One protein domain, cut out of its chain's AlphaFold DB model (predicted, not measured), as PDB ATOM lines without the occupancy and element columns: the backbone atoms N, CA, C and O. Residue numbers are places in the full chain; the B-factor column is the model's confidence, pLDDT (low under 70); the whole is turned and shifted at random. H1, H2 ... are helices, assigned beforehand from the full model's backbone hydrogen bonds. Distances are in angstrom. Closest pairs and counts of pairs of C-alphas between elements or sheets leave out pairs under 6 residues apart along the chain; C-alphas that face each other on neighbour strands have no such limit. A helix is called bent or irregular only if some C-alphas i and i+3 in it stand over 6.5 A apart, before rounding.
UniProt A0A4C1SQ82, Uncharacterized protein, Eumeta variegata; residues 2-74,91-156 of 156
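This is residues 2 to 74 and 91 to 156 of the 156 residues of an uncharacterized protein of Eumeta variegata (UniProt A0A4C1SQ82). A small cluster of helices, H1, H2 and H3, sits towards one end of a stretched-out model, and one long straight helix, H5, runs from beside H3 out past the cluster, its residues 110 to 121 sticking out free, to a long loop, residues 122 to 156, that folds back on itself near residues 139 to 144. The short helix H4 sticks out from the cluster, away from that loop. The printed part has 139 residues with five named helices, H1 to H5 in order along the chain, and no named strand; the class is all helix, though only 68 residues, under half, are in named elements. The whole is extended, with a radius of gyration of the C-alphas of 23.4 A, and flat, spanning 81 by 47 by 23 A.

Residues 2 to 14 hold no named element. H1, residues 15 to 26, begins with C-alpha 15 at (-38.295, -32.111, 33.503) and is 16.1 A long. H2, residues 34 to 47, is 20.1 A long; it is irregular, but only just: C-alphas 36 and 39 are 6.6 A apart. H3, residues 57 to 62, is 8.5 A long, and H4, residues 69 to 73, is 6.6 A long. H5, residues 91 to 121, runs 44.5 A from C-alpha 91 at (-64.038, -37.304, 28.013) to C-alpha 121 at (-28.602, -11.598, 19.889).

H1 and H2 touch, at a steep tilt of 51 degrees, opposite ways; their closest C-alphas, of Leu 23 and Trp 34, are 6.8 A apart. H2 touches H3 with residues 45 to 47 alone, about perpendicular at 73 degrees, the closest C-alphas being those of Arg 46 and Pro 57, 5.0 A apart. H3 and H5 only just touch, with 3 pairs of C-alphas within 8 A, the closest those of Ile 60 and Ala 98 at 6.6 A; H5 does this with residues 95 to 99 alone, and the two run opposite ways at a steep tilt of 44 degrees. H5 is apart from H1 and from H2. H4 touches no helix. Residues 10 to 11 pair with residues 49 to 50, parallel, as strands do. Every O i to N i+4 pair is within hydrogen-bond range in H1, H3, H4 and H5; in H2, 8 of 10 are.

The two C-alphas farthest apart, of Phe 74 and Gly 156, are 82.5 A apart. Residues 75 to 90 are not printed, and C-alphas 74 and 91 are 25.0 A apart across the cut. The links H1 to H2, H2 to H3 and H3 to H4 are short. The mean pLDDT of the printed part is 73.8; 48 residues are under 70, among them residues 2 to 13, 68 to 74 and 137 to 156.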
ATOM      1  N   GLU A   2     -35.726 -46.448  55.714       30.34
ATOM      2  CA  GLU A   2     -36.913 -46.106  54.941       30.34
ATOM      3  C   GLU A   2     -36.649 -44.755  54.268       30.34
ATOM      4  O   GLU A   2     -36.785 -43.697  54.878       30.34
ATOM      5  N   GLU A   3     -36.131 -44.803  53.039       38.19
ATOM      6  CA  GLU A   3     -35.960 -43.639  52.170       38.19
ATOM      7  C   GLU A   3     -37.352 -43.060  51.891       38.19
ATOM      8  O   GLU A   3     -38.059 -43.471  50.970       38.19
ATOM      9  N   HIS A   4     -37.784 -42.133  52.746       41.09
ATOM     10  CA  HIS A   4     -39.004 -41.363  52.568       41.09
ATOM     11  C   HIS A   4     -38.832 -40.480  51.325       41.09
ATOM     12  O   HIS A   4     -38.379 -39.334  51.404       41.09
ATOM     13  N   ILE A   5     -39.172 -41.040  50.162       47.56
ATOM     14  CA  ILE A   5     -39.159 -40.357  48.871       47.56
ATOM     15  C   ILE A   5     -40.017 -39.098  49.025       47.56
ATOM     16  O   ILE A   5     -41.220 -39.208  49.277       47.56
ATOM     17  N   PRO A   6     -39.444 -37.888  48.901       47.44
ATOM     18  CA  PRO A   6     -40.233 -36.676  48.972       47.44
ATOM     19  C   PRO A   6     -41.158 -36.669  47.759       47.44
ATOM     20  O   PRO A   6     -40.726 -36.426  46.631       47.44
ATOM     21  N   ILE A   7     -42.433 -36.972  47.995       53.28
ATOM     22  CA  ILE A   7     -43.506 -36.816  47.020       53.28
ATOM     23  C   ILE A   7     -43.529 -35.324  46.701       53.28
ATOM     24  O   ILE A   7     -44.000 -34.539  47.514       53.28
ATOM     25  N   LEU A   8     -42.931 -34.908  45.585       57.06
ATOM     26  CA  LEU A   8     -42.916 -33.504  45.188       57.06
ATOM     27  C   LEU A   8     -44.341 -33.138  44.753       57.06
ATOM     28  O   LEU A   8     -44.768 -33.572  43.683       57.06
ATOM     29  N   PRO A   9     -45.103 -32.358  45.545       57.38
ATOM     30  CA  PRO A   9     -46.511 -32.115  45.245       57.38
ATOM     31  C   PRO A   9     -46.682 -31.170  44.045       57.38
ATOM     32  O   PRO A   9     -47.734 -31.156  43.407       57.38
ATOM     33  N   ARG A  10     -45.646 -30.384  43.715       61.56
ATOM     34  CA  ARG A  10     -45.677 -29.389  42.643       61.56
ATOM     35  C   ARG A  10     -44.300 -29.218  42.013       61.56
ATOM     36  O   ARG A  10     -43.325 -28.998  42.729       61.56
ATOM     37  N   ILE A  11     -44.227 -29.298  40.684       65.06
ATOM     38  CA  ILE A  11     -42.971 -29.140  39.940       65.06
ATOM     39  C   ILE A  11     -42.962 -27.774  39.233       65.06
ATOM     40  O   ILE A  11     -43.765 -27.564  38.317       65.06
ATOM     41  N   PRO A  12     -42.076 -26.845  39.643       58.72
ATOM     42  CA  PRO A  12     -41.998 -25.502  39.066       58.72
ATOM     43  C   PRO A  12     -41.074 -25.406  37.836       58.72
ATOM     44  O   PRO A  12     -41.170 -24.442  37.076       58.72
ATOM     45  N   PHE A  13     -40.183 -26.381  37.616       66.12
ATOM     46  CA  PHE A  13     -39.157 -26.348  36.562       66.12
ATOM     47  C   PHE A  13     -39.345 -27.443  35.510       66.12
ATOM     48  O   PHE A  13     -39.984 -28.459  35.758       66.12
ATOM     49  N   GLY A  14     -38.716 -27.270  34.341       72.50
ATOM     50  CA  GLY A  14     -38.695 -28.292  33.290       72.50
ATOM     51  C   GLY A  14     -38.192 -29.652  33.792       72.50
ATOM     52  O   GLY A  14     -37.407 -29.730  34.741       72.50
ATOM     53  N   MET A  15     -38.627 -30.729  33.129       79.50
ATOM     54  CA  MET A  15     -38.295 -32.111  33.503       79.50
ATOM     55  C   MET A  15     -36.793 -32.314  33.724       79.50
ATOM     56  O   MET A  15     -36.401 -32.886  34.731       79.50
ATOM     57  N   HIS A  16     -35.962 -31.810  32.807       84.12
ATOM     58  CA  HIS A  16     -34.512 -31.990  32.853       84.12
ATOM     59  C   HIS A  16     -33.892 -31.391  34.122       84.12
ATOM     60  O   HIS A  16     -33.193 -32.079  34.854       84.12
ATOM     61  N   SER A  17     -34.228 -30.140  34.445       83.75
ATOM     62  CA  SER A  17     -33.724 -29.469  35.647       83.75
ATOM     63  C   SER A  17     -34.219 -30.136  36.932       83.75
ATOM     64  O   SER A  17     -33.479 -30.242  37.906       83.75
ATOM     65  N   THR A  18     -35.465 -30.616  36.931       84.06
ATOM     66  CA  THR A  18     -36.046 -31.309  38.089       84.06
ATOM     67  C   THR A  18     -35.405 -32.684  38.295       84.06
ATOM     68  O   THR A  18     -35.117 -33.055  39.431       84.06
ATOM     69  N   LEU A  19     -35.134 -33.408  37.206       85.75
ATOM     70  CA  LEU A  19     -34.418 -34.683  37.223       85.75
ATOM     71  C   LEU A  19     -33.001 -34.498  37.755       85.75
ATOM     72  O   LEU A  19     -32.594 -35.222  38.655       85.75
ATOM     73  N   GLU A  20     -32.266 -33.508  37.249       85.31
ATOM     74  CA  GLU A  20     -30.923 -33.215  37.742       85.31
ATOM     75  C   GLU A  20     -30.921 -32.885  39.237       85.31
ATOM     76  O   GLU A  20     -30.078 -33.390  39.970       85.31
ATOM     77  N   MET A  21     -31.849 -32.043  39.703       84.62
ATOM     78  CA  MET A  21     -31.958 -31.698  41.123       84.62
ATOM     79  C   MET A  21     -32.246 -32.936  41.978       84.62
ATOM     80  O   MET A  21     -31.639 -33.108  43.034       84.62
ATOM     81  N   TYR A  22     -33.157 -33.798  41.522       84.06
ATOM     82  CA  TYR A  22     -33.485 -35.043  42.207       84.06
ATOM     83  C   TYR A  22     -32.286 -35.993  42.253       84.06
ATOM     84  O   TYR A  22     -31.899 -36.428  43.332       84.06
ATOM     85  N   LEU A  23     -31.640 -36.248  41.112       84.44
ATOM     86  CA  LEU A  23     -30.467 -37.119  41.045       84.44
ATOM     87  C   LEU A  23     -29.319 -36.583  41.906       84.44
ATOM     88  O   LEU A  23     -28.714 -37.353  42.635       84.44
ATOM     89  N   ARG A  24     -29.065 -35.268  41.916       82.88
ATOM     90  CA  ARG A  24     -28.063 -34.660  42.816       82.88
ATOM     91  C   ARG A  24     -28.366 -34.893  44.295       82.88
ATOM     92  O   ARG A  24     -27.439 -34.896  45.096       82.88
ATOM     93  N   LYS A  25     -29.643 -35.010  44.660       82.25
ATOM     94  CA  LYS A  25     -30.070 -35.202  46.048       82.25
ATOM     95  C   LYS A  25     -30.012 -36.666  46.477       82.25
ATOM     96  O   LYS A  25     -29.705 -36.929  47.632       82.25
ATOM     97  N   VAL A  26     -30.354 -37.578  45.573       76.62
ATOM     98  CA  VAL A  26     -30.550 -39.000  45.887       76.62
ATOM     99  C   VAL A  26     -29.301 -39.833  45.581       76.62
ATOM    100  O   VAL A  26     -29.035 -40.816  46.257       76.62
ATOM    101  N   VAL A  27     -28.483 -39.429  44.608       77.69
ATOM    102  CA  VAL A  27     -27.284 -40.181  44.229       77.69
ATOM    103  C   VAL A  27     -26.121 -39.839  45.167       77.69
ATOM    104  O   VAL A  27     -25.669 -38.695  45.236       77.69
ATOM    105  N   SER A  28     -25.614 -40.859  45.864       69.06
ATOM    106  CA  SER A  28     -24.411 -40.786  46.699       69.06
ATOM    107  C   SER A  28     -23.146 -40.473  45.875       69.06
ATOM    108  O   SER A  28     -23.126 -40.595  44.648       69.06
ATOM    109  N   ILE A  29     -22.038 -40.117  46.543       61.56
ATOM    110  CA  ILE A  29     -20.736 -39.801  45.904       61.56
ATOM    111  C   ILE A  29     -20.277 -40.912  44.938       61.56
ATOM    112  O   ILE A  29     -19.570 -40.645  43.970       61.56
ATOM    113  N   SER A  30     -20.707 -42.153  45.178       63.97
ATOM    114  CA  SER A  30     -20.329 -43.325  44.393       63.97
ATOM    115  C   SER A  30     -20.957 -43.393  42.991       63.97
ATOM    116  O   SER A  30     -20.474 -44.173  42.173       63.97
ATOM    117  N   GLN A  31     -21.997 -42.597  42.699       68.31
ATOM    118  CA  GLN A  31     -22.700 -42.530  41.405       68.31
ATOM    119  C   GLN A  31     -23.123 -43.878  40.789       68.31
ATOM    120  O   GLN A  31     -23.286 -43.972  39.576       68.31
ATOM    121  N   LYS A  32     -23.325 -44.930  41.590       71.75
ATOM    122  CA  LYS A  32     -23.709 -46.263  41.082       71.75
ATOM    123  C   LYS A  32     -25.209 -46.552  41.138       71.75
ATOM    124  O   LYS A  32     -25.674 -47.432  40.432       71.75
ATOM    125  N   GLU A  33     -25.962 -45.789  41.923       79.50
ATOM    126  CA  GLU A  33     -27.367 -46.091  42.253       79.50
ATOM    127  C   GLU A  33     -28.375 -45.299  41.398       79.50
ATOM    128  O   GLU A  33     -29.584 -45.451  41.531       79.50
ATOM    129  N   TRP A  34     -27.907 -44.448  40.475       82.56
ATOM    130  CA  TRP A  34     -28.784 -43.571  39.685       82.56
ATOM    131  C   TRP A  34     -29.815 -44.337  38.843       82.56
ATOM    132  O   TRP A  34     -30.929 -43.841  38.663       82.56
ATOM    133  N   GLU A  35     -29.474 -45.536  38.361       83.88
ATOM    134  CA  GLU A  35     -30.375 -46.378  37.563       83.88
ATOM    135  C   GLU A  35     -31.610 -46.819  38.361       83.88
ATOM    136  O   GLU A  35     -32.714 -46.837  37.819       83.88
ATOM    137  N   GLU A  36     -31.455 -47.094  39.659       84.19
ATOM    138  CA  GLU A  36     -32.548 -47.519  40.542       84.19
ATOM    139  C   GLU A  36     -33.494 -46.357  40.882       84.19
ATOM    140  O   GLU A  36     -34.708 -46.528  41.028       84.19
ATOM    141  N   HIS A  37     -32.962 -45.135  40.924       82.62
ATOM    142  CA  HIS A  37     -33.734 -43.942  41.262       82.62
ATOM    143  C   HIS A  37     -34.499 -43.342  40.071       82.62
ATOM    144  O   HIS A  37     -35.479 -42.618  40.272       82.62
ATOM    145  N   ILE A  38     -34.110 -43.647  38.826       85.62
ATOM    146  CA  ILE A  38     -34.796 -43.132  37.629       85.62
ATOM    147  C   ILE A  38     -36.273 -43.558  37.562       85.62
ATOM    148  O   ILE A  38     -37.123 -42.677  37.387       85.62
ATOM    149  N   PRO A  39     -36.635 -44.851  37.686       87.75
ATOM    150  CA  PRO A  39     -38.034 -45.274  37.610       87.75
ATOM    151  C   PRO A  39     -38.912 -44.601  38.669       87.75
ATOM    152  O   PRO A  39     -40.025 -44.162  38.368       87.75
ATOM    153  N   ILE A  40     -38.379 -44.454  39.885       83.75
ATOM    154  CA  ILE A  40     -39.049 -43.802  41.015       83.75
ATOM    155  C   ILE A  40     -39.292 -42.322  40.702       83.75
ATOM    156  O   ILE A  40     -40.415 -41.830  40.849       83.75
ATOM    157  N   PHE A  41     -38.273 -41.622  40.196       84.75
ATOM    158  CA  PHE A  41     -38.406 -40.233  39.769       84.75
ATOM    159  C   PHE A  41     -39.452 -40.062  38.673       84.75
ATOM    160  O   PHE A  41     -40.294 -39.171  38.755       84.75
ATOM    161  N   ILE A  42     -39.406 -40.898  37.633       86.62
ATOM    162  CA  ILE A  42     -40.327 -40.798  36.498       86.62
ATOM    163  C   ILE A  42     -41.768 -40.991  36.974       86.62
ATOM    164  O   ILE A  42     -42.661 -40.270  36.518       86.62
ATOM    165  N   LEU A  43     -42.005 -41.935  37.887       85.56
ATOM    166  CA  LEU A  43     -43.323 -42.140  38.479       85.56
ATOM    167  C   LEU A  43     -43.781 -40.892  39.244       85.56
ATOM    168  O   LEU A  43     -44.858 -40.370  38.951       85.56
ATOM    169  N   ALA A  44     -42.936 -40.372  40.140       84.25
ATOM    170  CA  ALA A  44     -43.226 -39.165  40.911       84.25
ATOM    171  C   ALA A  44     -43.492 -37.950  40.005       84.25
ATOM    172  O   ALA A  44     -44.463 -37.221  40.204       84.25
ATOM    173  N   TYR A  45     -42.682 -37.774  38.957       85.62
ATOM    174  CA  TYR A  45     -42.836 -36.720  37.957       85.62
ATOM    175  C   TYR A  45     -44.178 -36.823  37.226       85.62
ATOM    176  O   TYR A  45     -44.869 -35.820  37.055       85.62
ATOM    177  N   ARG A  46     -44.580 -38.032  36.810       85.88
ATOM    178  CA  ARG A  46     -45.846 -38.257  36.096       85.88
ATOM    179  C   ARG A  46     -47.079 -38.026  36.970       85.88
ATOM    180  O   ARG A  46     -48.121 -37.673  36.418       85.88
ATOM    181  N   SER A  47     -46.964 -38.211  38.287       83.81
ATOM    182  CA  SER A  47     -48.038 -37.969  39.262       83.81
ATOM    183  C   SER A  47     -48.064 -36.553  39.847       83.81
ATOM    184  O   SER A  47     -49.051 -36.174  40.467       83.81
ATOM    185  N   ALA A  48     -46.996 -35.770  39.696       83.75
ATOM    186  CA  ALA A  48     -46.916 -34.432  40.275       83.75
ATOM    187  C   ALA A  48     -47.648 -33.390  39.418       83.75
ATOM    188  O   ALA A  48     -47.622 -33.441  38.185       83.75
ATOM    189  N   VAL A  49     -48.272 -32.403  40.067       81.19
ATOM    190  CA  VAL A  49     -48.948 -31.307  39.361       81.19
ATOM    191  C   VAL A  49     -47.906 -30.332  38.823       81.19
ATOM    192  O   VAL A  49     -47.067 -29.809  39.564       81.19
ATOM    193  N   TYR A  50     -47.963 -30.070  37.519       78.25
ATOM    194  CA  TYR A  50     -47.032 -29.155  36.877       78.25
ATOM    195  C   TYR A  50     -47.522 -27.713  36.974       78.25
ATOM    196  O   TYR A  50     -48.661 -27.420  36.611       78.25
ATOM    197  N   ASP A  51     -46.666 -26.793  37.415       71.62
ATOM    198  CA  ASP A  51     -47.108 -25.435  37.750       71.62
ATOM    199  C   ASP A  51     -47.623 -24.652  36.529       71.62
ATOM    200  O   ASP A  51     -48.617 -23.931  36.588       71.62
ATOM    201  N   SER A  52     -47.009 -24.861  35.360       68.69
ATOM    202  CA  SER A  52     -47.429 -24.162  34.139       68.69
ATOM    203  C   SER A  52     -48.757 -24.661  33.566       68.69
ATOM    204  O   SER A  52     -49.365 -23.959  32.761       68.69
ATOM    205  N   THR A  53     -49.163 -25.880  33.928       71.19
ATOM    206  CA  THR A  53     -50.274 -26.598  33.286       71.19
ATOM    207  C   THR A  53     -51.386 -26.962  34.272       71.19
ATOM    208  O   THR A  53     -52.446 -27.413  33.851       71.19
ATOM    209  N   THR A  54     -51.146 -26.787  35.578       78.88
ATOM    210  CA  THR A  54     -52.061 -27.093  36.695       78.88
ATOM    211  C   THR A  54     -52.668 -28.502  36.651       78.88
ATOM    212  O   THR A  54     -53.687 -28.770  37.277       78.88
ATOM    213  N   ARG A  55     -52.046 -29.417  35.901       79.75
ATOM    214  CA  ARG A  55     -52.454 -30.810  35.691       79.75
ATOM    215  C   ARG A  55     -51.220 -31.704  35.745       79.75
ATOM    216  O   ARG A  55     -50.099 -31.231  35.527       79.75
ATOM    217  N   THR A  56     -51.422 -32.983  36.039       86.31
ATOM    218  CA  THR A  56     -50.341 -33.974  36.049       86.31
ATOM    219  C   THR A  56     -49.987 -34.404  34.620       86.31
ATOM    220  O   THR A  56     -50.871 -34.468  33.756       86.31
ATOM    221  N   PRO A  57     -48.711 -34.718  34.324       85.38
ATOM    222  CA  PRO A  57     -48.319 -35.235  33.014       85.38
ATOM    223  C   PRO A  57     -49.094 -36.490  32.609       85.38
ATOM    224  O   PRO A  57     -49.458 -36.630  31.444       85.38
ATOM    225  N   ALA A  58     -49.394 -37.378  33.559       86.62
ATOM    226  CA  ALA A  58     -50.199 -38.558  33.276       86.62
ATOM    227  C   ALA A  58     -51.623 -38.212  32.835       86.62
ATOM    228  O   ALA A  58     -52.087 -38.755  31.835       86.62
ATOM    229  N   LYS A  59     -52.280 -37.254  33.500       84.19
ATOM    230  CA  LYS A  59     -53.617 -36.802  33.103       84.19
ATOM    231  C   LYS A  59     -53.621 -36.155  31.723       84.19
ATOM    232  O   LYS A  59     -54.566 -36.340  30.967       84.19
ATOM    233  N   ILE A  60     -52.565 -35.424  31.376       85.31
ATOM    234  CA  ILE A  60     -52.431 -34.817  30.046       85.31
ATOM    235  C   ILE A  60     -52.271 -35.903  28.978       85.31
ATOM    236  O   ILE A  60     -52.894 -35.813  27.930       85.31
ATOM    237  N   VAL A  61     -51.463 -36.938  29.215       85.25
ATOM    238  CA  VAL A  61     -51.186 -37.967  28.197       85.25
ATOM    239  C   VAL A  61     -52.312 -38.995  28.087       85.25
ATOM    240  O   VAL A  61     -52.709 -39.350  26.981       85.25
ATOM    241  N   PHE A  62     -52.823 -39.472  29.220       82.12
ATOM    242  CA  PHE A  62     -53.740 -40.613  29.293       82.12
ATOM    243  C   PHE A  62     -55.185 -40.223  29.631       82.12
ATOM    244  O   PHE A  62     -56.034 -41.102  29.753       82.12
ATOM    245  N   GLY A  63     -55.470 -38.938  29.868       80.38
ATOM    246  CA  GLY A  63     -56.784 -38.461  30.323       80.38
ATOM    247  C   GLY A  63     -57.138 -38.855  31.759       80.38
ATOM    248  O   GLY A  63     -58.158 -38.427  32.289       80.38
ATOM    249  N   THR A  64     -56.290 -39.645  32.417       78.56
ATOM    250  CA  THR A  64     -56.536 -40.229  33.735       78.56
ATOM    251  C   THR A  64     -55.377 -39.926  34.679       78.56
ATOM    252  O   THR A  64     -54.212 -39.902  34.282       78.56
ATOM    253  N   GLU A  65     -55.698 -39.648  35.942       80.94
ATOM    254  CA  GLU A  65     -54.691 -39.497  36.997       80.94
ATOM    255  C   GLU A  65     -54.060 -40.860  37.312       80.94
ATOM    256  O   GLU A  65     -54.755 -41.880  37.373       80.94
ATOM    257  N   LEU A  66     -52.745 -40.882  37.552       77.69
ATOM    258  CA  LEU A  66     -52.097 -42.090  38.062       77.69
ATOM    259  C   LEU A  66     -52.600 -42.373  39.474       77.69
ATOM    260  O   LEU A  66     -52.604 -41.499  40.341       77.69
ATOM    261  N   LYS A  67     -52.978 -43.626  39.722       70.31
ATOM    262  CA  LYS A  67     -53.330 -44.078  41.065       70.31
ATOM    263  C   LYS A  67     -52.059 -44.115  41.907       70.31
ATOM    264  O   LYS A  67     -51.181 -44.942  41.672       70.31
ATOM    265  N   SER A  68     -51.963 -43.210  42.879       65.06
ATOM    266  CA  SER A  68     -50.927 -43.283  43.910       65.06
ATOM    267  C   SER A  68     -51.064 -44.610  44.676       65.06
ATOM    268  O   SER A  68     -52.200 -45.040  44.900       65.06
ATOM    269  N   PRO A  69     -49.965 -45.258  45.107       61.41
ATOM    270  CA  PRO A  69     -50.010 -46.518  45.855       61.41
ATOM    271  C   PRO A  69     -50.976 -46.495  47.049       61.41
ATOM    272  O   PRO A  69     -51.676 -47.475  47.285       61.41
ATOM    273  N   GLY A  70     -51.101 -45.355  47.740       64.06
ATOM    274  CA  GLY A  70     -52.097 -45.180  48.803       64.06
ATOM    275  C   GLY A  70     -53.541 -45.295  48.296       64.06
ATOM    276  O   GLY A  70     -54.353 -45.998  48.883       64.06
ATOM    277  N   GLY A  71     -53.862 -44.694  47.147       60.94
ATOM    278  CA  GLY A  71     -55.193 -44.784  46.533       60.94
ATOM    279  C   GLY A  71     -55.543 -46.175  45.992       60.94
ATOM    280  O   GLY A  71     -56.719 -46.483  45.811       60.94
ATOM    281  N   LEU A  72     -54.542 -47.031  45.753       64.06
ATOM    282  CA  LEU A  72     -54.767 -48.438  45.418       64.06
ATOM    283  C   LEU A  72     -55.164 -49.250  46.660       64.06
ATOM    284  O   LEU A  72     -56.062 -50.081  46.569       64.06
ATOM    285  N   GLN A  73     -54.534 -48.978  47.811       64.25
ATOM    286  CA  GLN A  73     -54.831 -49.664  49.074       64.25
ATOM    287  C   GLN A  73     -56.213 -49.308  49.636       64.25
ATOM    288  O   GLN A  73     -56.888 -50.179  50.176       64.25
ATOM    289  N   PHE A  74     -56.659 -48.058  49.479       63.19
ATOM    290  CA  PHE A  74     -57.965 -47.615  49.991       63.19
ATOM    291  C   PHE A  74     -59.145 -47.895  49.052       63.19
ATOM    292  O   PHE A  74     -60.291 -47.709  49.452       63.19
ATOM    293  N   ALA A  91     -65.406 -37.009  27.575       77.38
ATOM    294  CA  ALA A  91     -64.038 -37.304  28.013       77.38
ATOM    295  C   ALA A  91     -62.982 -36.927  26.956       77.38
ATOM    296  O   ALA A  91     -61.863 -36.533  27.293       77.38
ATOM    297  N   ARG A  92     -63.326 -37.047  25.668       82.94
ATOM    298  CA  ARG A  92     -62.452 -36.648  24.560       82.94
ATOM    299  C   ARG A  92     -62.354 -35.130  24.432       82.94
ATOM    300  O   ARG A  92     -61.256 -34.628  24.220       82.94
ATOM    301  N   GLU A  93     -63.463 -34.421  24.602       87.06
ATOM    302  CA  GLU A  93     -63.504 -32.957  24.610       87.06
ATOM    303  C   GLU A  93     -62.674 -32.379  25.765       87.06
ATOM    304  O   GLU A  93     -61.831 -31.512  25.542       87.06
ATOM    305  N   GLU A  94     -62.806 -32.937  26.972       83.75
ATOM    306  CA  GLU A  94     -61.998 -32.545  28.135       83.75
ATOM    307  C   GLU A  94     -60.490 -32.774  27.913       83.75
ATOM    308  O   GLU A  94     -59.651 -31.980  28.361       83.75
ATOM    309  N   LEU A  95     -60.119 -33.862  27.225       85.69
ATOM    310  CA  LEU A  95     -58.729 -34.146  26.865       85.69
ATOM    311  C   LEU A  95     -58.210 -33.149  25.822       85.69
ATOM    312  O   LEU A  95     -57.108 -32.618  25.987       85.69
ATOM    313  N   ASP A  96     -58.992 -32.881  24.775       89.62
ATOM    314  CA  ASP A  96     -58.633 -31.935  23.716       89.62
ATOM    315  C   ASP A  96     -58.489 -30.513  24.272       89.62
ATOM    316  O   ASP A  96     -57.523 -29.817  23.946       89.62
ATOM    317  N   GLU A  97     -59.379 -30.090  25.173       88.88
ATOM    318  CA  GLU A  97     -59.262 -28.815  25.882       88.88
ATOM    319  C   GLU A  97     -57.961 -28.759  26.692       88.88
ATOM    320  O   GLU A  97     -57.177 -27.809  26.563       88.88
ATOM    321  N   ALA A  98     -57.673 -29.806  27.473       85.88
ATOM    322  CA  ALA A  98     -56.437 -29.891  28.240       85.88
ATOM    323  C   ALA A  98     -55.204 -29.823  27.323       85.88
ATOM    324  O   ALA A  98     -54.271 -29.067  27.607       85.88
ATOM    325  N   HIS A  99     -55.194 -30.552  26.203       89.25
ATOM    326  CA  HIS A  99     -54.102 -30.534  25.223       89.25
ATOM    327  C   HIS A  99     -53.914 -29.159  24.595       89.25
ATOM    328  O   HIS A  99     -52.778 -28.685  24.491       89.25
ATOM    329  N   ASN A 100     -55.003 -28.506  24.199       90.88
ATOM    330  CA  ASN A 100     -54.969 -27.171  23.612       90.88
ATOM    331  C   ASN A 100     -54.432 -26.143  24.611       90.88
ATOM    332  O   ASN A 100     -53.564 -25.335  24.258       90.88
ATOM    333  N   PHE A 101     -54.848 -26.235  25.875       87.94
ATOM    334  CA  PHE A 101     -54.319 -25.411  26.955       87.94
ATOM    335  C   PHE A 101     -52.804 -25.603  27.136       87.94
ATOM    336  O   PHE A 101     -52.045 -24.626  27.118       87.94
ATOM    337  N   VAL A 102     -52.335 -26.857  27.222       86.88
ATOM    338  CA  VAL A 102     -50.900 -27.174  27.349       86.88
ATOM    339  C   VAL A 102     -50.116 -26.628  26.154       86.88
ATOM    340  O   VAL A 102     -49.090 -25.963  26.329       86.88
ATOM    341  N   ARG A 103     -50.593 -26.875  24.926       89.44
ATOM    342  CA  ARG A 103     -49.947 -26.417  23.684       89.44
ATOM    343  C   ARG A 103     -49.835 -24.901  23.640       89.44
ATOM    344  O   ARG A 103     -48.764 -24.389  23.311       89.44
ATOM    345  N   SER A 104     -50.902 -24.195  24.011       90.69
ATOM    346  CA  SER A 104     -50.917 -22.735  24.093       90.69
ATOM    347  C   SER A 104     -49.856 -22.227  25.071       90.69
ATOM    348  O   SER A 104     -49.044 -21.366  24.724       90.69
ATOM    349  N   ARG A 105     -49.765 -22.830  26.265       86.19
ATOM    350  CA  ARG A 105     -48.754 -22.457  27.262       86.19
ATOM    351  C   ARG A 105     -47.332 -22.712  26.781       86.19
ATOM    352  O   ARG A 105     -46.489 -21.824  26.891       86.19
ATOM    353  N   ILE A 106     -47.071 -23.893  26.222       85.44
ATOM    354  CA  ILE A 106     -45.761 -24.247  25.667       85.44
ATOM    355  C   ILE A 106     -45.368 -23.263  24.560       85.44
ATOM    356  O   ILE A 106     -44.226 -22.800  24.543       85.44
ATOM    357  N   LYS A 107     -46.300 -22.915  23.664       91.50
ATOM    358  CA  LYS A 107     -46.075 -21.930  22.600       91.50
ATOM    359  C   LYS A 107     -45.710 -20.564  23.184       91.50
ATOM    360  O   LYS A 107     -44.636 -20.060  22.885       91.50
ATOM    361  N   MET A 108     -46.515 -20.036  24.107       90.31
ATOM    362  CA  MET A 108     -46.236 -18.757  24.771       90.31
ATOM    363  C   MET A 108     -44.877 -18.738  25.482       90.31
ATOM    364  O   MET A 108     -44.159 -17.740  25.429       90.31
ATOM    365  N   THR A 109     -44.504 -19.821  26.167       85.88
ATOM    366  CA  THR A 109     -43.196 -19.916  26.827       85.88
ATOM    367  C   THR A 109     -42.058 -19.938  25.810       85.88
ATOM    368  O   THR A 109     -41.075 -19.224  26.003       85.88
ATOM    369  N   ARG A 110     -42.193 -20.701  24.717       84.94
ATOM    370  CA  ARG A 110     -41.204 -20.723  23.626       84.94
ATOM    371  C   ARG A 110     -41.053 -19.350  22.980       84.94
ATOM    372  O   ARG A 110     -39.924 -18.901  22.829       84.94
ATOM    373  N   ASP A 111     -42.154 -18.664  22.690       92.19
ATOM    374  CA  ASP A 111     -42.141 -17.333  22.078       92.19
ATOM    375  C   ASP A 111     -41.469 -16.303  22.997       92.19
ATOM    376  O   ASP A 111     -40.645 -15.513  22.545       92.19
ATOM    377  N   LYS A 112     -41.726 -16.360  24.312       89.50
ATOM    378  CA  LYS A 112     -41.038 -15.510  25.301       89.50
ATOM    379  C   LYS A 112     -39.537 -15.787  25.371       89.50
ATOM    380  O   LYS A 112     -38.754 -14.847  25.477       89.50
ATOM    381  N   ILE A 113     -39.131 -17.057  25.354       85.94
ATOM    382  CA  ILE A 113     -37.710 -17.440  25.358       85.94
ATOM    383  C   ILE A 113     -37.042 -16.967  24.068       85.94
ATOM    384  O   ILE A 113     -35.972 -16.368  24.131       85.94
ATOM    385  N   LYS A 114     -37.699 -17.173  22.922       89.81
ATOM    386  CA  LYS A 114     -37.230 -16.702  21.621       89.81
ATOM    387  C   LYS A 114     -37.073 -15.185  21.605       89.81
ATOM    388  O   LYS A 114     -35.994 -14.716  21.294       89.81
ATOM    389  N   ALA A 115     -38.084 -14.424  22.022       90.19
ATOM    390  CA  ALA A 115     -38.009 -12.964  22.054       90.19
ATOM    391  C   ALA A 115     -36.857 -12.459  22.937       90.19
ATOM    392  O   ALA A 115     -36.140 -11.542  22.551       90.19
ATOM    393  N   LYS A 116     -36.633 -13.082  24.103       88.44
ATOM    394  CA  LYS A 116     -35.476 -12.766  24.956       88.44
ATOM    395  C   LYS A 116     -34.147 -13.063  24.261       88.44
ATOM    396  O   LYS A 116     -33.221 -12.269  24.378       88.44
ATOM    397  N   TYR A 117     -34.060 -14.194  23.564       83.50
ATOM    398  CA  TYR A 117     -32.868 -14.568  22.810       83.50
ATOM    399  C   TYR A 117     -32.622 -13.612  21.641       83.50
ATOM    400  O   TYR A 117     -31.517 -13.108  21.502       83.50
ATOM    401  N   ASP A 118     -33.652 -13.300  20.855       86.25
ATOM    402  CA  ASP A 118     -33.572 -12.389  19.713       86.25
ATOM    403  C   ASP A 118     -33.171 -10.971  20.158       86.25
ATOM    404  O   ASP A 118     -32.381 -10.318  19.483       86.25
ATOM    405  N   LEU A 119     -33.653 -10.499  21.316       83.44
ATOM    406  CA  LEU A 119     -33.207  -9.233  21.913       83.44
ATOM    407  C   LEU A 119     -31.728  -9.271  22.320       83.44
ATOM    408  O   LEU A 119     -31.006  -8.315  22.061       83.44
ATOM    409  N   ALA A 120     -31.280 -10.361  22.946       80.12
ATOM    410  CA  ALA A 120     -29.886 -10.517  23.356       80.12
ATOM    411  C   ALA A 120     -28.935 -10.690  22.158       80.12
ATOM    412  O   ALA A 120     -27.803 -10.226  22.205       80.12
ATOM    413  N   ALA A 121     -29.390 -11.348  21.091       75.88
ATOM    414  CA  ALA A 121     -28.602 -11.598  19.889       75.88
ATOM    415  C   ALA A 121     -28.484 -10.360  18.984       75.88
ATOM    416  O   ALA A 121     -27.479 -10.207  18.298       75.88
ATOM    417  N   ASN A 122     -29.484  -9.475  18.990       66.81
ATOM    418  CA  ASN A 122     -29.509  -8.256  18.173       66.81
ATOM    419  C   ASN A 122     -28.956  -7.015  18.900       66.81
ATOM    420  O   ASN A 122     -29.283  -5.892  18.512       66.81
ATOM    421  N   SER A 123     -28.160  -7.183  19.965       64.50
ATOM    422  CA  SER A 123     -27.614  -6.049  20.721       64.50
ATOM    423  C   SER A 123     -26.643  -5.197  19.900       64.50
ATOM    424  O   SER A 123     -26.620  -3.984  20.082       64.50
ATOM    425  N   ASP A 124     -25.923  -5.806  18.951       69.50
ATOM    426  CA  ASP A 124     -25.022  -5.112  18.031       69.50
ATOM    427  C   ASP A 124     -25.514  -5.269  16.590       69.50
ATOM    428  O   ASP A 124     -25.529  -6.360  16.019       69.50
ATOM    429  N   ARG A 125     -25.937  -4.157  15.981       68.44
ATOM    430  CA  ARG A 125     -26.232  -4.121  14.546       68.44
ATOM    431  C   ARG A 125     -24.908  -4.146  13.791       68.44
ATOM    432  O   ARG A 125     -24.137  -3.196  13.870       68.44
ATOM    433  N   PHE A 126     -24.657  -5.226  13.060       74.31
ATOM    434  CA  PHE A 126     -23.478  -5.329  12.208       74.31
ATOM    435  C   PHE A 126     -23.629  -4.431  10.979       74.31
ATOM    436  O   PHE A 126     -24.692  -4.385  10.358       74.31
ATOM    437  N   THR A 127     -22.561  -3.719  10.631       79.69
ATOM    438  CA  THR A 127     -22.500  -2.925   9.397       79.69
ATOM    439  C   THR A 127     -22.022  -3.808   8.244       79.69
ATOM    440  O   THR A 127     -21.255  -4.751   8.452       79.69
ATOM    441  N   GLU A 128     -22.468  -3.523   7.020       71.94
ATOM    442  CA  GLU A 128     -21.941  -4.181   5.822       71.94
ATOM    443  C   GLU A 128     -20.411  -3.994   5.767       71.94
ATOM    444  O   GLU A 128     -19.912  -2.892   5.986       71.94
ATOM    445  N   MET A 129     -19.666  -5.086   5.541       73.62
ATOM    446  CA  MET A 129     -18.191  -5.175   5.620       73.62
ATOM    447  C   MET A 129     -17.558  -5.162   7.029       73.62
ATOM    448  O   MET A 129     -16.333  -5.119   7.151       73.62
ATOM    449  N   GLN A 130     -18.343  -5.269   8.104       79.00
ATOM    450  CA  GLN A 130     -17.794  -5.462   9.449       79.00
ATOM    451  C   GLN A 130     -17.315  -6.910   9.651       79.00
ATOM    452  O   GLN A 130     -18.082  -7.864   9.515       79.00
ATOM    453  N   LEU A 131     -16.041  -7.078  10.025       76.94
ATOM    454  CA  LEU A 131     -15.473  -8.377  10.394       76.94
ATOM    455  C   LEU A 131     -16.105  -8.875  11.697       76.94
ATOM    456  O   LEU A 131     -15.975  -8.247  12.748       76.94
ATOM    457  N   VAL A 132     -16.755 -10.035  11.626       76.75
ATOM    458  CA  VAL A 132     -17.357 -10.711  12.778       76.75
ATOM    459  C   VAL A 132     -16.704 -12.070  12.996       76.75
ATOM    460  O   VAL A 132     -16.435 -12.825  12.058       76.75
ATOM    461  N   LEU A 133     -16.433 -12.390  14.260       77.44
ATOM    462  CA  LEU A 133     -15.901 -13.690  14.648       77.44
ATOM    463  C   LEU A 133     -17.052 -14.689  14.774       77.44
ATOM    464  O   LEU A 133     -17.878 -14.595  15.681       77.44
ATOM    465  N   LEU A 134     -17.085 -15.686  13.890       76.56
ATOM    466  CA  LEU A 134     -17.991 -16.820  14.033       76.56
ATOM    467  C   LEU A 134     -17.392 -17.814  15.032       76.56
ATOM    468  O   LEU A 134     -16.650 -18.729  14.662       76.56
ATOM    469  N   CYS A 135     -17.712 -17.649  16.311       71.69
ATOM    470  CA  CYS A 135     -17.309 -18.625  17.312       71.69
ATOM    471  C   CYS A 135     -18.220 -19.859  17.233       71.69
ATOM    472  O   CYS A 135     -19.398 -19.829  17.584       71.69
ATOM    473  N   LYS A 136     -17.651 -20.969  16.754       76.19
ATOM    474  CA  LYS A 136     -18.263 -22.300  16.813       76.19
ATOM    475  C   LYS A 136     -17.788 -22.955  18.108       76.19
ATOM    476  O   LYS A 136     -16.631 -23.376  18.151       76.19
ATOM    477  N   PRO A 137     -18.612 -23.037  19.165       66.06
ATOM    478  CA  PRO A 137     -18.162 -23.622  20.416       66.06
ATOM    479  C   PRO A 137     -17.868 -25.111  20.210       66.06
ATOM    480  O   PRO A 137     -18.772 -25.943  20.164       66.06
ATOM    481  N   GLN A 138     -16.589 -25.458  20.072       66.50
ATOM    482  CA  GLN A 138     -16.138 -26.839  20.159       66.50
ATOM    483  C   GLN A 138     -15.892 -27.163  21.628       66.50
ATOM    484  O   GLN A 138     -15.124 -26.482  22.307       66.50
ATOM    485  N   ARG A 139     -16.540 -28.217  22.129       53.44
ATOM    486  CA  ARG A 139     -16.202 -28.809  23.427       53.44
ATOM    487  C   ARG A 139     -14.865 -29.548  23.295       53.44
ATOM    488  O   ARG A 139     -14.850 -30.762  23.130       53.44
ATOM    489  N   LYS A 140     -13.745 -28.828  23.337       49.34
ATOM    490  CA  LYS A 140     -12.433 -29.410  23.656       49.34
ATOM    491  C   LYS A 140     -11.981 -28.874  25.006       49.34
ATOM    492  O   LYS A 140     -12.222 -27.714  25.318       49.34
ATOM    493  N   LYS A 141     -11.433 -29.774  25.824       50.00
ATOM    494  CA  LYS A 141     -11.186 -29.549  27.251       50.00
ATOM    495  C   LYS A 141     -10.071 -28.541  27.515       50.00
ATOM    496  O   LYS A 141     -10.053 -27.953  28.583       50.00
ATOM    497  N   ASP A 142      -9.229 -28.270  26.526       55.44
ATOM    498  CA  ASP A 142      -8.014 -27.498  26.707       55.44
ATOM    499  C   ASP A 142      -7.810 -26.600  25.467       55.44
ATOM    500  O   ASP A 142      -8.175 -26.992  24.356       55.44
ATOM    501  N   TYR A 143      -7.234 -25.411  25.685       49.06
ATOM    502  CA  TYR A 143      -6.852 -24.338  24.740       49.06
ATOM    503  C   TYR A 143      -7.968 -23.401  24.221       49.06
ATOM    504  O   TYR A 143      -9.004 -23.818  23.707       49.06
ATOM    505  N   LEU A 144      -7.696 -22.093  24.350       51.34
ATOM    506  CA  LEU A 144      -8.476 -20.950  23.859       51.34
ATOM    507  C   LEU A 144      -9.094 -21.209  22.477       51.34
ATOM    508  O   LEU A 144      -8.406 -21.589  21.531       51.34
ATOM    509  N   GLN A 145     -10.403 -20.973  22.364       55.12
ATOM    510  CA  GLN A 145     -11.151 -21.126  21.120       55.12
ATOM    511  C   GLN A 145     -10.550 -20.239  20.019       55.12
ATOM    512  O   GLN A 145     -10.688 -19.019  20.039       55.12
ATOM    513  N   SER A 146      -9.905 -20.861  19.031       55.81
ATOM    514  CA  SER A 146      -9.487 -20.210  17.787       55.81
ATOM    515  C   SER A 146     -10.732 -19.852  16.961       55.81
ATOM    516  O   SER A 146     -11.158 -20.633  16.105       55.81
ATOM    517  N   CYS A 147     -11.333 -18.686  17.202       51.84
ATOM    518  CA  CYS A 147     -12.351 -18.139  16.304       51.84
ATOM    519  C   CYS A 147     -11.638 -17.596  15.049       51.84
ATOM    520  O   CYS A 147     -10.817 -16.686  15.142       51.84
ATOM    521  N   LYS A 148     -11.902 -18.188  13.876       56.50
ATOM    522  CA  LYS A 148     -11.384 -17.690  12.590       56.50
ATOM    523  C   LYS A 148     -12.310 -16.581  12.066       56.50
ATOM    524  O   LYS A 148     -13.529 -16.760  12.147       56.50
ATOM    525  N   PRO A 149     -11.777 -15.469  11.529       53.47
ATOM    526  CA  PRO A 149     -12.596 -14.474  10.848       53.47
ATOM    527  C   PRO A 149     -13.260 -15.108   9.621       53.47
ATOM    528  O   PRO A 149     -12.642 -15.882   8.890       53.47
ATOM    529  N   PHE A 150     -14.544 -14.826   9.431       52.56
ATOM    530  CA  PHE A 150     -15.319 -15.340   8.308       52.56
ATOM    531  C   PHE A 150     -14.997 -14.518   7.047       52.56
ATOM    532  O   PHE A 150     -15.175 -13.303   7.071       52.56
ATOM    533  N   GLY A 151     -14.524 -15.161   5.968       57.06
ATOM    534  CA  GLY A 151     -14.360 -14.521   4.648       57.06
ATOM    535  C   GLY A 151     -12.945 -14.411   4.056       57.06
ATOM    536  O   GLY A 151     -12.770 -13.658   3.107       57.06
ATOM    537  N   MET A 152     -11.938 -15.144   4.543       51.38
ATOM    538  CA  MET A 152     -10.593 -15.172   3.931       51.38
ATOM    539  C   MET A 152     -10.268 -16.529   3.286       51.38
ATOM    540  O   MET A 152      -9.298 -17.172   3.667       51.38
ATOM    541  N   ASP A 153     -11.065 -16.954   2.301       52.66
ATOM    542  CA  ASP A 153     -10.753 -18.152   1.496       52.66
ATOM    543  C   ASP A 153     -10.379 -17.821   0.030       52.66
ATOM    544  O   ASP A 153      -9.968 -18.710  -0.710       52.66
ATOM    545  N   HIS A 154     -10.451 -16.551  -0.400       50.31
ATOM    546  CA  HIS A 154     -10.195 -16.158  -1.796       50.31
ATOM    547  C   HIS A 154      -9.509 -14.792  -1.945       50.31
ATOM    548  O   HIS A 154     -10.124 -13.845  -2.419       50.31
ATOM    549  N   ILE A 155      -8.230 -14.690  -1.578       44.19
ATOM    550  CA  ILE A 155      -7.302 -13.740  -2.216       44.19
ATOM    551  C   ILE A 155      -5.959 -14.467  -2.333       44.19
ATOM    552  O   ILE A 155      -5.220 -14.582  -1.354       44.19
ATOM    553  N   GLY A 156      -5.711 -15.026  -3.513       38.19
ATOM    554  CA  GLY A 156      -4.424 -15.543  -3.968       38.19
ATOM    555  C   GLY A 156      -4.077 -14.875  -5.285       38.19
ATOM    556  O   GLY A 156      -5.036 -14.580  -6.036       38.19
TER     557      GLY A 156